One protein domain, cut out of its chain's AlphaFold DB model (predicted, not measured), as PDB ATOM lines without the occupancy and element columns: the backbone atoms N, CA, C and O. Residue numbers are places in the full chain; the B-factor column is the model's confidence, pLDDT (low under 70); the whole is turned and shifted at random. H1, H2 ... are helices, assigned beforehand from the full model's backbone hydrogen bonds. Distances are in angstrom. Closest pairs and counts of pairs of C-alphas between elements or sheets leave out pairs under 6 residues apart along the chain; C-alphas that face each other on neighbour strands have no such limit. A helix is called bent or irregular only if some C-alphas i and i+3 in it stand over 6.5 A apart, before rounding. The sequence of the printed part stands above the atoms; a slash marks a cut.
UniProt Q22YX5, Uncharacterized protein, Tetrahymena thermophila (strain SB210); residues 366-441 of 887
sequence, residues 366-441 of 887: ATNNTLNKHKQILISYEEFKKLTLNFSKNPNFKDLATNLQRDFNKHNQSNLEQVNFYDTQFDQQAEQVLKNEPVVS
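What this domain is: This is residues 366 to 441 of the 887 residues of an uncharacterized protein of Tetrahymena thermophila (strain SB210) (UniProt Q22YX5). A long helical hairpin: the kinked helix H2 and the shorter H1 meet beside the tight turn between them and diverge away from it, with residues 366 to 373 and 423 to 441 sticking out. The printed part has 76 residues with two named helices, H1 then H2, and no named strand: all helix. It is extended, with a radius of gyration of the C-alphas of 18.1 A, a rod spanning 61 by 23 by 18 A.

How they stand to each other: H2, residues 395 to 441, has a kink of 59 degrees near residue 413 and is irregular, with C-alphas 396 and 399 7.8 A apart. With residues 397 to 405 alone it touches residues 388 to 392 of H1, residues 366 to 392; the closest C-alphas, of Ser 392 and Lys 398, are 4.6 A apart. The helices run opposite ways at a tilt of 35.0 degrees, only just steep. Every O i to N i+4 pair is within hydrogen-bond range in H1, 36 of 43 in H2.

Where its parts are: H2 is 58.9 A long and ends at C-alpha 441 (79.795, 2.903, 281.870). H1, 39.3 A, begins at C-alpha 366 (66.802, -18.885, 268.644).

The domain as a whole: The C-alphas farthest apart, of Asn 396 and Val 439, are 61.3 A apart. The printed part has no cut. Its mean pLDDT is 72.7, with 36 residues under 70, among them 366 to 374 and 414 to 425.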
ATOM      1  N   ALA A 366      66.536 -17.659 267.889       40.09
ATOM      2  CA  ALA A 366      66.802 -18.885 268.644       40.09
ATOM      3  C   ALA A 366      66.609 -18.693 270.163       40.09
ATOM      4  O   ALA A 366      65.967 -19.520 270.823       40.09
ATOM      5  N   THR A 367      67.097 -17.578 270.717       50.78
ATOM      6  CA  THR A 367      66.905 -17.240 272.136       50.78
ATOM      7  C   THR A 367      65.450 -16.890 272.450       50.78
ATOM      8  O   THR A 367      64.904 -17.425 273.414       50.78
ATOM      9  N   ASN A 368      64.774 -16.096 271.611       50.38
ATOM     10  CA  ASN A 368      63.355 -15.764 271.805       50.38
ATOM     11  C   ASN A 368      62.438 -16.999 271.759       50.38
ATOM     12  O   ASN A 368      61.556 -17.133 272.606       50.38
ATOM     13  N   ASN A 369      62.660 -17.939 270.836       49.94
ATOM     14  CA  ASN A 369      61.884 -19.184 270.788       49.94
ATOM     15  C   ASN A 369      62.108 -20.060 272.032       49.94
ATOM     16  O   ASN A 369      61.158 -20.644 272.556       49.94
ATOM     17  N   THR A 370      63.338 -20.104 272.550       56.59
ATOM     18  CA  THR A 370      63.665 -20.828 273.790       56.59
ATOM     19  C   THR A 370      62.994 -20.178 275.006       56.59
ATOM     20  O   THR A 370      62.338 -20.866 275.790       56.59
ATOM     21  N   LEU A 371      63.064 -18.846 275.116       66.25
ATOM     22  CA  LEU A 371      62.422 -18.062 276.174       66.25
ATOM     23  C   LEU A 371      60.890 -18.188 276.147       66.25
ATOM     24  O   LEU A 371      60.264 -18.335 277.195       66.25
ATOM     25  N   ASN A 372      60.274 -18.175 274.964       61.44
ATOM     26  CA  ASN A 372      58.828 -18.344 274.816       61.44
ATOM     27  C   ASN A 372      58.374 -19.763 275.195       61.44
ATOM     28  O   ASN A 372      57.360 -19.910 275.877       61.44
ATOM     29  N   LYS A 373      59.148 -20.801 274.845       63.16
ATOM     30  CA  LYS A 373      58.880 -22.182 275.279       63.16
ATOM     31  C   LYS A 373      58.992 -22.332 276.803       63.16
ATOM     32  O   LYS A 373      58.126 -22.948 277.416       63.16
ATOM     33  N   HIS A 374      60.009 -21.729 277.421       69.62
ATOM     34  CA  HIS A 374      60.168 -21.700 278.880       69.62
ATOM     35  C   HIS A 374      58.992 -20.972 279.568       69.62
ATOM     36  O   HIS A 374      58.390 -21.513 280.494       69.62
ATOM     37  N   LYS A 375      58.571 -19.803 279.056       74.62
ATOM     38  CA  LYS A 375      57.382 -19.078 279.551       74.62
ATOM     39  C   LYS A 375      56.097 -19.909 279.461       74.62
ATOM     40  O   LYS A 375      55.316 -19.899 280.407       74.62
ATOM     41  N   GLN A 376      55.881 -20.652 278.372       66.62
ATOM     42  CA  GLN A 376      54.720 -21.546 278.245       66.62
ATOM     43  C   GLN A 376      54.732 -22.665 279.298       66.62
ATOM     44  O   GLN A 376      53.700 -22.919 279.916       66.62
ATOM     45  N   ILE A 377      55.891 -23.279 279.564       73.38
ATOM     46  CA  ILE A 377      56.035 -24.320 280.600       73.38
ATOM     47  C   ILE A 377      55.690 -23.766 281.993       73.38
ATOM     48  O   ILE A 377      54.935 -24.403 282.730       73.38
ATOM     49  N   LEU A 378      56.167 -22.562 282.336       74.44
ATOM     50  CA  LEU A 378      55.829 -21.894 283.601       74.44
ATOM     51  C   LEU A 378      54.330 -21.568 283.723       74.44
ATOM     52  O   LEU A 378      53.746 -21.766 284.790       74.44
ATOM     53  N   ILE A 379      53.690 -21.110 282.640       79.38
ATOM     54  CA  ILE A 379      52.243 -20.835 282.619       79.38
ATOM     55  C   ILE A 379      51.454 -22.123 282.883       79.38
ATOM     56  O   ILE A 379      50.644 -22.156 283.810       79.38
ATOM     57  N   SER A 380      51.739 -23.207 282.153       77.12
ATOM     58  CA  SER A 380      51.052 -24.493 282.344       77.12
ATOM     59  C   SER A 380      51.292 -25.104 283.731       77.12
ATOM     60  O   SER A 380      50.391 -25.738 284.283       77.12
ATOM     61  N   TYR A 381      52.468 -24.889 284.332       83.31
ATOM     62  CA  TYR A 381      52.753 -25.296 285.713       83.31
ATOM     63  C   TYR A 381      51.868 -24.548 286.727       83.31
ATOM     64  O   TYR A 381      51.237 -25.172 287.582       83.31
ATOM     65  N   GLU A 382      51.763 -23.220 286.618       84.19
ATOM     66  CA  GLU A 382      50.915 -22.414 287.506       84.19
ATOM     67  C   GLU A 382      49.411 -22.655 287.284       84.19
ATOM     68  O   GLU A 382      48.635 -22.623 288.239       84.19
ATOM     69  N   GLU A 383      48.975 -22.944 286.057       85.12
ATOM     70  CA  GLU A 383      47.595 -23.357 285.774       85.12
ATOM     71  C   GLU A 383      47.266 -24.721 286.396       85.12
ATOM     72  O   GLU A 383      46.261 -24.843 287.100       85.12
ATOM     73  N   PHE A 384      48.142 -25.721 286.241       88.75
ATOM     74  CA  PHE A 384      47.987 -27.028 286.888       88.75
ATOM     75  C   PHE A 384      47.951 -26.917 288.421       88.75
ATOM     76  O   PHE A 384      47.108 -27.528 289.084       88.75
ATOM     77  N   LYS A 385      48.828 -26.091 288.999       88.81
ATOM     78  CA  LYS A 385      48.892 -25.816 290.440       88.81
ATOM     79  C   LYS A 385      47.602 -25.169 290.959       88.81
ATOM     80  O   LYS A 385      47.091 -25.583 291.998       88.81
ATOM     81  N   LYS A 386      47.013 -24.220 290.217       90.44
ATOM     82  CA  LYS A 386      45.698 -23.618 290.532       90.44
ATOM     83  C   LYS A 386      44.553 -24.628 290.416       90.44
ATOM     84  O   LYS A 386      43.683 -24.652 291.285       90.44
ATOM     85  N   LEU A 387      44.565 -25.474 289.384       86.25
ATOM     86  CA  LEU A 387      43.580 -26.542 289.180       86.25
ATOM     87  C   LEU A 387      43.588 -27.529 290.361       86.25
ATOM     88  O   LEU A 387      42.556 -27.780 290.983       86.25
ATOM     89  N   THR A 388      44.773 -28.017 290.724       89.50
ATOM     90  CA  THR A 388      44.977 -28.987 291.809       89.50
ATOM     91  C   THR A 388      44.637 -28.389 293.177       89.50
ATOM     92  O   THR A 388      43.964 -29.041 293.975       89.50
ATOM     93  N   LEU A 389      44.979 -27.116 293.416       90.88
ATOM     94  CA  LEU A 389      44.573 -26.364 294.610       90.88
ATOM     95  C   LEU A 389      43.048 -26.164 294.707       90.88
ATOM     96  O   LEU A 389      42.503 -26.048 295.803       90.88
ATOM     97  N   ASN A 390      42.337 -26.103 293.579       88.88
ATOM     98  CA  ASN A 390      40.877 -26.023 293.577       88.88
ATOM     99  C   ASN A 390      40.226 -27.394 293.816       88.88
ATOM    100  O   ASN A 390      39.253 -27.463 294.565       88.88
ATOM    101  N   PHE A 391      40.798 -28.485 293.296       86.25
ATOM    102  CA  PHE A 391      40.371 -29.837 293.675       86.25
ATOM    103  C   PHE A 391      40.640 -30.140 295.157       86.25
ATOM    104  O   PHE A 391      39.763 -30.684 295.821       86.25
ATOM    105  N   SER A 392      41.780 -29.723 295.723       91.12
ATOM    106  CA  SER A 392      42.103 -29.977 297.138       91.12
ATOM    107  C   SER A 392      41.219 -29.215 298.137       91.12
ATOM    108  O   SER A 392      41.177 -29.585 299.309       91.12
ATOM    109  N   LYS A 393      40.514 -28.160 297.698       89.31
ATOM    110  CA  LYS A 393      39.497 -27.449 298.499       89.31
ATOM    111  C   LYS A 393      38.165 -28.200 298.577       89.31
ATOM    112  O   LYS A 393      37.364 -27.903 299.458       89.31
ATOM    113  N   ASN A 394      37.908 -29.145 297.672       88.00
ATOM    114  CA  ASN A 394      36.704 -29.967 297.693       88.00
ATOM    115  C   ASN A 394      37.027 -31.317 298.367       88.00
ATOM    116  O   ASN A 394      37.862 -32.059 297.844       88.00
ATOM    117  N   PRO A 395      36.385 -31.673 299.497       85.88
ATOM    118  CA  PRO A 395      36.712 -32.901 300.225       85.88
ATOM    119  C   PRO A 395      36.559 -34.161 299.361       85.88
ATOM    120  O   PRO A 395      37.369 -35.075 299.487       85.88
ATOM    121  N   ASN A 396      35.613 -34.173 298.415       88.88
ATOM    122  CA  ASN A 396      35.347 -35.316 297.535       88.88
ATOM    123  C   ASN A 396      36.438 -35.535 296.467       88.88
ATOM    124  O   ASN A 396      36.454 -36.579 295.820       88.88
ATOM    125  N   PHE A 397      37.346 -34.571 296.267       88.06
ATOM    126  CA  PHE A 397      38.439 -34.649 295.290       88.06
ATOM    127  C   PHE A 397      39.833 -34.523 295.923       88.06
ATOM    128  O   PHE A 397      40.826 -34.440 295.200       88.06
ATOM    129  N   LYS A 398      39.942 -34.551 297.257       89.44
ATOM    130  CA  LYS A 398      41.216 -34.396 297.977       89.44
ATOM    131  C   LYS A 398      42.250 -35.465 297.594       89.44
ATOM    132  O   LYS A 398      43.413 -35.137 297.348       89.44
ATOM    133  N   ASP A 399      41.826 -36.720 297.475       85.88
ATOM    134  CA  ASP A 399      42.714 -37.826 297.098       85.88
ATOM    135  C   ASP A 399      43.080 -37.775 295.609       85.88
ATOM    136  O   ASP A 399      44.232 -38.012 295.245       85.88
ATOM    137  N   LEU A 400      42.141 -37.360 294.748       86.44
ATOM    138  CA  LEU A 400      42.401 -37.121 293.326       86.44
ATOM    139  C   LEU A 400      43.428 -35.994 293.127       86.44
ATOM    140  O   LEU A 400      44.380 -36.176 292.375       86.44
ATOM    141  N   ALA A 401      43.293 -34.876 293.845       90.38
ATOM    142  CA  ALA A 401      44.267 -33.783 293.839       90.38
ATOM    143  C   ALA A 401      45.652 -34.251 294.317       90.38
ATOM    144  O   ALA A 401      46.669 -33.932 293.704       90.38
ATOM    145  N   THR A 402      45.691 -35.059 295.380       90.69
ATOM    146  CA  THR A 402      46.937 -35.613 295.935       90.69
ATOM    147  C   THR A 402      47.618 -36.576 294.956       90.69
ATOM    148  O   THR A 402      48.841 -36.555 294.817       90.69
ATOM    149  N   ASN A 403      46.844 -37.396 294.240       88.25
ATOM    150  CA  ASN A 403      47.355 -38.305 293.216       88.25
ATOM    151  C   ASN A 403      47.848 -37.541 291.977       88.25
ATOM    152  O   ASN A 403      48.993 -37.736 291.579       88.25
ATOM    153  N   LEU A 404      47.055 -36.600 291.451       87.94
ATOM    154  CA  LEU A 404      47.451 -35.731 290.337       87.94
ATOM    155  C   LEU A 404      48.745 -34.966 290.644       87.94
ATOM    156  O   LEU A 404      49.645 -34.948 289.807       87.94
ATOM    157  N   GLN A 405      48.887 -34.392 291.844       89.50
ATOM    158  CA  GLN A 405      50.126 -33.714 292.239       89.50
ATOM    159  C   GLN A 405      51.317 -34.681 292.299       89.50
ATOM    160  O   GLN A 405      52.417 -34.320 291.883       89.50
ATOM    161  N   ARG A 406      51.119 -35.912 292.793       90.75
ATOM    162  CA  ARG A 406      52.178 -36.932 292.869       90.75
ATOM    163  C   ARG A 406      52.654 -37.351 291.480       90.75
ATOM    164  O   ARG A 406      53.859 -37.387 291.243       90.75
ATOM    165  N   ASP A 407      51.726 -37.630 290.570       80.38
ATOM    166  CA  ASP A 407      52.042 -38.089 289.217       80.38
ATOM    167  C   ASP A 407      52.627 -36.958 288.359       80.38
ATOM    168  O   ASP A 407      53.596 -37.175 287.631       80.38
ATOM    169  N   PHE A 408      52.136 -35.724 288.521       85.56
ATOM    170  CA  PHE A 408      52.719 -34.536 287.898       85.56
ATOM    171  C   PHE A 408      54.150 -34.273 288.387       85.56
ATOM    172  O   PHE A 408      55.040 -34.058 287.563       85.56
ATOM    173  N   ASN A 409      54.401 -34.340 289.701       82.50
ATOM    174  CA  ASN A 409      55.751 -34.199 290.259       82.50
ATOM    175  C   ASN A 409      56.683 -35.295 289.715       82.50
ATOM    176  O   ASN A 409      57.788 -34.998 289.267       82.50
ATOM    177  N   LYS A 410      56.214 -36.549 289.687       83.12
ATOM    178  CA  LYS A 410      56.962 -37.709 289.182       83.12
ATOM    179  C   LYS A 410      57.315 -37.596 287.693       83.12
ATOM    180  O   LYS A 410      58.399 -38.020 287.303       83.12
ATOM    181  N   HIS A 411      56.433 -37.034 286.866       74.25
ATOM    182  CA  HIS A 411      56.696 -36.831 285.438       74.25
ATOM    183  C   HIS A 411      57.531 -35.582 285.128       74.25
ATOM    184  O   HIS A 411      58.252 -35.585 284.133       74.25
ATOM    185  N   ASN A 412      57.457 -34.531 285.951       76.44
ATOM    186  CA  ASN A 412      58.139 -33.260 285.690       76.44
ATOM    187  C   ASN A 412      59.420 -33.029 286.497       76.44
ATOM    188  O   ASN A 412      60.054 -32.000 286.289       76.44
ATOM    189  N   GLN A 413      59.846 -33.950 287.366       73.25
ATOM    190  CA  GLN A 413      61.066 -33.774 288.162       73.25
ATOM    191  C   GLN A 413      62.305 -33.460 287.294       73.25
ATOM    192  O   GLN A 413      63.009 -32.491 287.565       73.25
ATOM    193  N   SER A 414      62.509 -34.185 286.191       62.62
ATOM    194  CA  SER A 414      63.604 -33.930 285.240       62.62
ATOM    195  C   SER A 414      63.466 -32.607 284.474       62.62
ATOM    196  O   SER A 414      64.470 -31.984 284.129       62.62
ATOM    197  N   ASN A 415      62.235 -32.147 284.222       67.12
ATOM    198  CA  ASN A 415      61.970 -30.839 283.618       67.12
ATOM    199  C   ASN A 415      62.258 -29.708 284.618       67.12
ATOM    200  O   ASN A 415      62.801 -28.676 284.236       67.12
ATOM    201  N   LEU A 416      61.939 -29.911 285.900       67.00
ATOM    202  CA  LEU A 416      62.194 -28.956 286.978       67.00
ATOM    203  C   LEU A 416      63.695 -28.844 287.287       67.00
ATOM    204  O   LEU A 416      64.203 -27.744 287.471       67.00
ATOM    205  N   GLU A 417      64.426 -29.961 287.257       67.44
ATOM    206  CA  GLU A 417      65.894 -29.981 287.344       67.44
ATOM    207  C   GLU A 417      66.545 -29.222 286.169       67.44
ATOM    208  O   GLU A 417      67.510 -28.488 286.379       67.44
ATOM    209  N   GLN A 418      65.984 -29.306 284.952       59.53
ATOM    210  CA  GLN A 418      66.424 -28.476 283.821       59.53
ATOM    211  C   GLN A 418      66.074 -26.991 283.992       59.53
ATOM    212  O   GLN A 418      66.919 -26.153 283.697       59.53
ATOM    213  N   VAL A 419      64.872 -26.650 284.474       64.00
ATOM    214  CA  VAL A 419      64.483 -25.255 284.765       64.00
ATOM    215  C   VAL A 419      65.442 -24.641 285.786       64.00
ATOM    216  O   VAL A 419      66.104 -23.662 285.464       64.00
ATOM    217  N   ASN A 420      65.644 -25.296 286.933       65.00
ATOM    218  CA  ASN A 420      66.573 -24.840 287.970       65.00
ATOM    219  C   ASN A 420      68.013 -24.673 287.439       65.00
ATOM    220  O   ASN A 420      68.722 -23.755 287.851       65.00
ATOM    221  N   PHE A 421      68.457 -25.536 286.516       66.44
ATOM    222  CA  PHE A 421      69.759 -25.402 285.854       66.44
ATOM    223  C   PHE A 421      69.827 -24.166 284.942       66.44
ATOM    224  O   PHE A 421      70.824 -23.443 284.980       66.44
ATOM    225  N   TYR A 422      68.787 -23.893 284.147       60.12
ATOM    226  CA  TYR A 422      68.734 -22.698 283.299       60.12
ATOM    227  C   TYR A 422      68.617 -21.406 284.110       60.12
ATOM    228  O   TYR A 422      69.306 -20.447 283.777       60.12
ATOM    229  N   ASP A 423      67.840 -21.399 285.190       60.47
ATOM    230  CA  ASP A 423      67.720 -20.249 286.090       60.47
ATOM    231  C   ASP A 423      69.071 -19.975 286.776       60.47
ATOM    232  O   ASP A 423      69.579 -18.859 286.726       60.47
ATOM    233  N   THR A 424      69.757 -21.021 287.263       69.00
ATOM    234  CA  THR A 424      71.125 -20.907 287.808       69.00
ATOM    235  C   THR A 424      72.128 -20.377 286.771       69.00
ATOM    236  O   THR A 424      73.032 -19.616 287.113       69.00
ATOM    237  N   GLN A 425      72.003 -20.761 285.495       63.44
ATOM    238  CA  GLN A 425      72.834 -20.218 284.411       63.44
ATOM    239  C   GLN A 425      72.484 -18.762 284.074       63.44
ATOM    240  O   GLN A 425      73.386 -17.983 283.766       63.44
ATOM    241  N   PHE A 426      71.207 -18.383 284.141       73.06
ATOM    242  CA  PHE A 426      70.748 -17.019 283.900       73.06
ATOM    243  C   PHE A 426      71.211 -16.074 285.013       73.06
ATOM    244  O   PHE A 426      71.794 -15.035 284.714       73.06
ATOM    245  N   ASP A 427      71.070 -16.474 286.278       67.44
ATOM    246  CA  ASP A 427      71.566 -15.720 287.432       67.44
ATOM    247  C   ASP A 427      73.092 -15.564 287.385       67.44
ATOM    248  O   ASP A 427      73.605 -14.468 287.596       67.44
ATOM    249  N   GLN A 428      73.837 -16.614 287.014       69.31
ATOM    250  CA  GLN A 428      75.291 -16.519 286.814       69.31
ATOM    251  C   GLN A 428      75.680 -15.561 285.675       69.31
ATOM    252  O   GLN A 428      76.714 -14.897 285.769       69.31
ATOM    253  N   GLN A 429      74.876 -15.456 284.612       64.88
ATOM    254  CA  GLN A 429      75.097 -14.480 283.539       64.88
ATOM    255  C   GLN A 429      74.726 -13.058 283.981       64.88
ATOM    256  O   GLN A 429      75.495 -12.131 283.734       64.88
ATOM    257  N   ALA A 430      73.608 -12.875 284.686       64.06
ATOM    258  CA  ALA A 430      73.197 -11.585 285.239       64.06
ATOM    259  C   ALA A 430      74.217 -11.052 286.261       64.06
ATOM    260  O   ALA A 430      74.603  -9.885 286.205       64.06
ATOM    261  N   GLU A 431      74.733 -11.917 287.138       70.31
ATOM    262  CA  GLU A 431      75.772 -11.566 288.107       70.31
ATOM    263  C   GLU A 431      77.111 -11.229 287.418       70.31
ATOM    264  O   GLU A 431      77.814 -10.316 287.850       70.31
ATOM    265  N   GLN A 432      77.456 -11.899 286.309       64.31
ATOM    266  CA  GLN A 432      78.609 -11.524 285.477       64.31
ATOM    267  C   GLN A 432      78.412 -10.183 284.756       64.31
ATOM    268  O   GLN A 432      79.370  -9.422 284.633       64.31
ATOM    269  N   VAL A 433      77.199  -9.852 284.303       65.25
ATOM    270  CA  VAL A 433      76.898  -8.534 283.712       65.25
ATOM    271  C   VAL A 433      77.031  -7.433 284.769       65.25
ATOM    272  O   VAL A 433      77.787  -6.485 284.558       65.25
ATOM    273  N   LEU A 434      76.410  -7.605 285.942       65.94
ATOM    274  CA  LEU A 434      76.501  -6.673 287.075       65.94
ATOM    275  C   LEU A 434      77.949  -6.458 287.552       65.94
ATOM    276  O   LEU A 434      78.350  -5.334 287.846       65.94
ATOM    277  N   LYS A 435      78.780  -7.511 287.569       68.19
ATOM    278  CA  LYS A 435      80.211  -7.410 287.922       68.19
ATOM    279  C   LYS A 435      81.059  -6.649 286.885       68.19
ATOM    280  O   LYS A 435      82.136  -6.175 287.238       68.19
ATOM    281  N   ASN A 436      80.589  -6.501 285.643       53.56
ATOM    282  CA  ASN A 436      81.301  -5.809 284.556       53.56
ATOM    283  C   ASN A 436      80.795  -4.373 284.287       53.56
ATOM    284  O   ASN A 436      81.487  -3.574 283.647       53.56
ATOM    285  N   GLU A 437      79.619  -4.009 284.800       42.72
ATOM    286  CA  GLU A 437      78.970  -2.707 284.600       42.72
ATOM    287  C   GLU A 437      79.816  -1.448 284.949       42.72
ATOM    288  O   GLU A 437      79.771  -0.481 284.171       42.72
ATOM    289  N   PRO A 438      80.661  -1.410 286.010       46.09
ATOM    290  CA  PRO A 438      81.486  -0.227 286.303       46.09
ATOM    291  C   PRO A 438      82.626   0.023 285.296       46.09
ATOM    292  O   PRO A 438      83.225   1.099 285.301       46.09
ATOM    293  N   VAL A 439      82.935  -0.932 284.408       49.50
ATOM    294  CA  VAL A 439      83.986  -0.783 283.380       49.50
ATOM    295  C   VAL A 439      83.414  -0.259 282.055       49.50
ATOM    296  O   VAL A 439      84.063   0.524 281.357       49.50
ATOM    297  N   VAL A 440      82.180  -0.639 281.710       45.44
ATOM    298  CA  VAL A 440      81.531  -0.237 280.447       45.44
ATOM    299  C   VAL A 440      81.017   1.204 280.513       45.44
ATOM    300  O   VAL A 440      81.240   1.991 279.592       45.44
ATOM    301  N   SER A 441      80.387   1.575 281.631       43.16
ATOM    302  CA  SER A 441      79.795   2.903 281.870       43.16
ATOM    303  C   SER A 441      80.800   4.061 281.766       43.16
ATOM    304  O   SER A 441      80.473   5.122 281.228       43.16
TER     305      SER A 441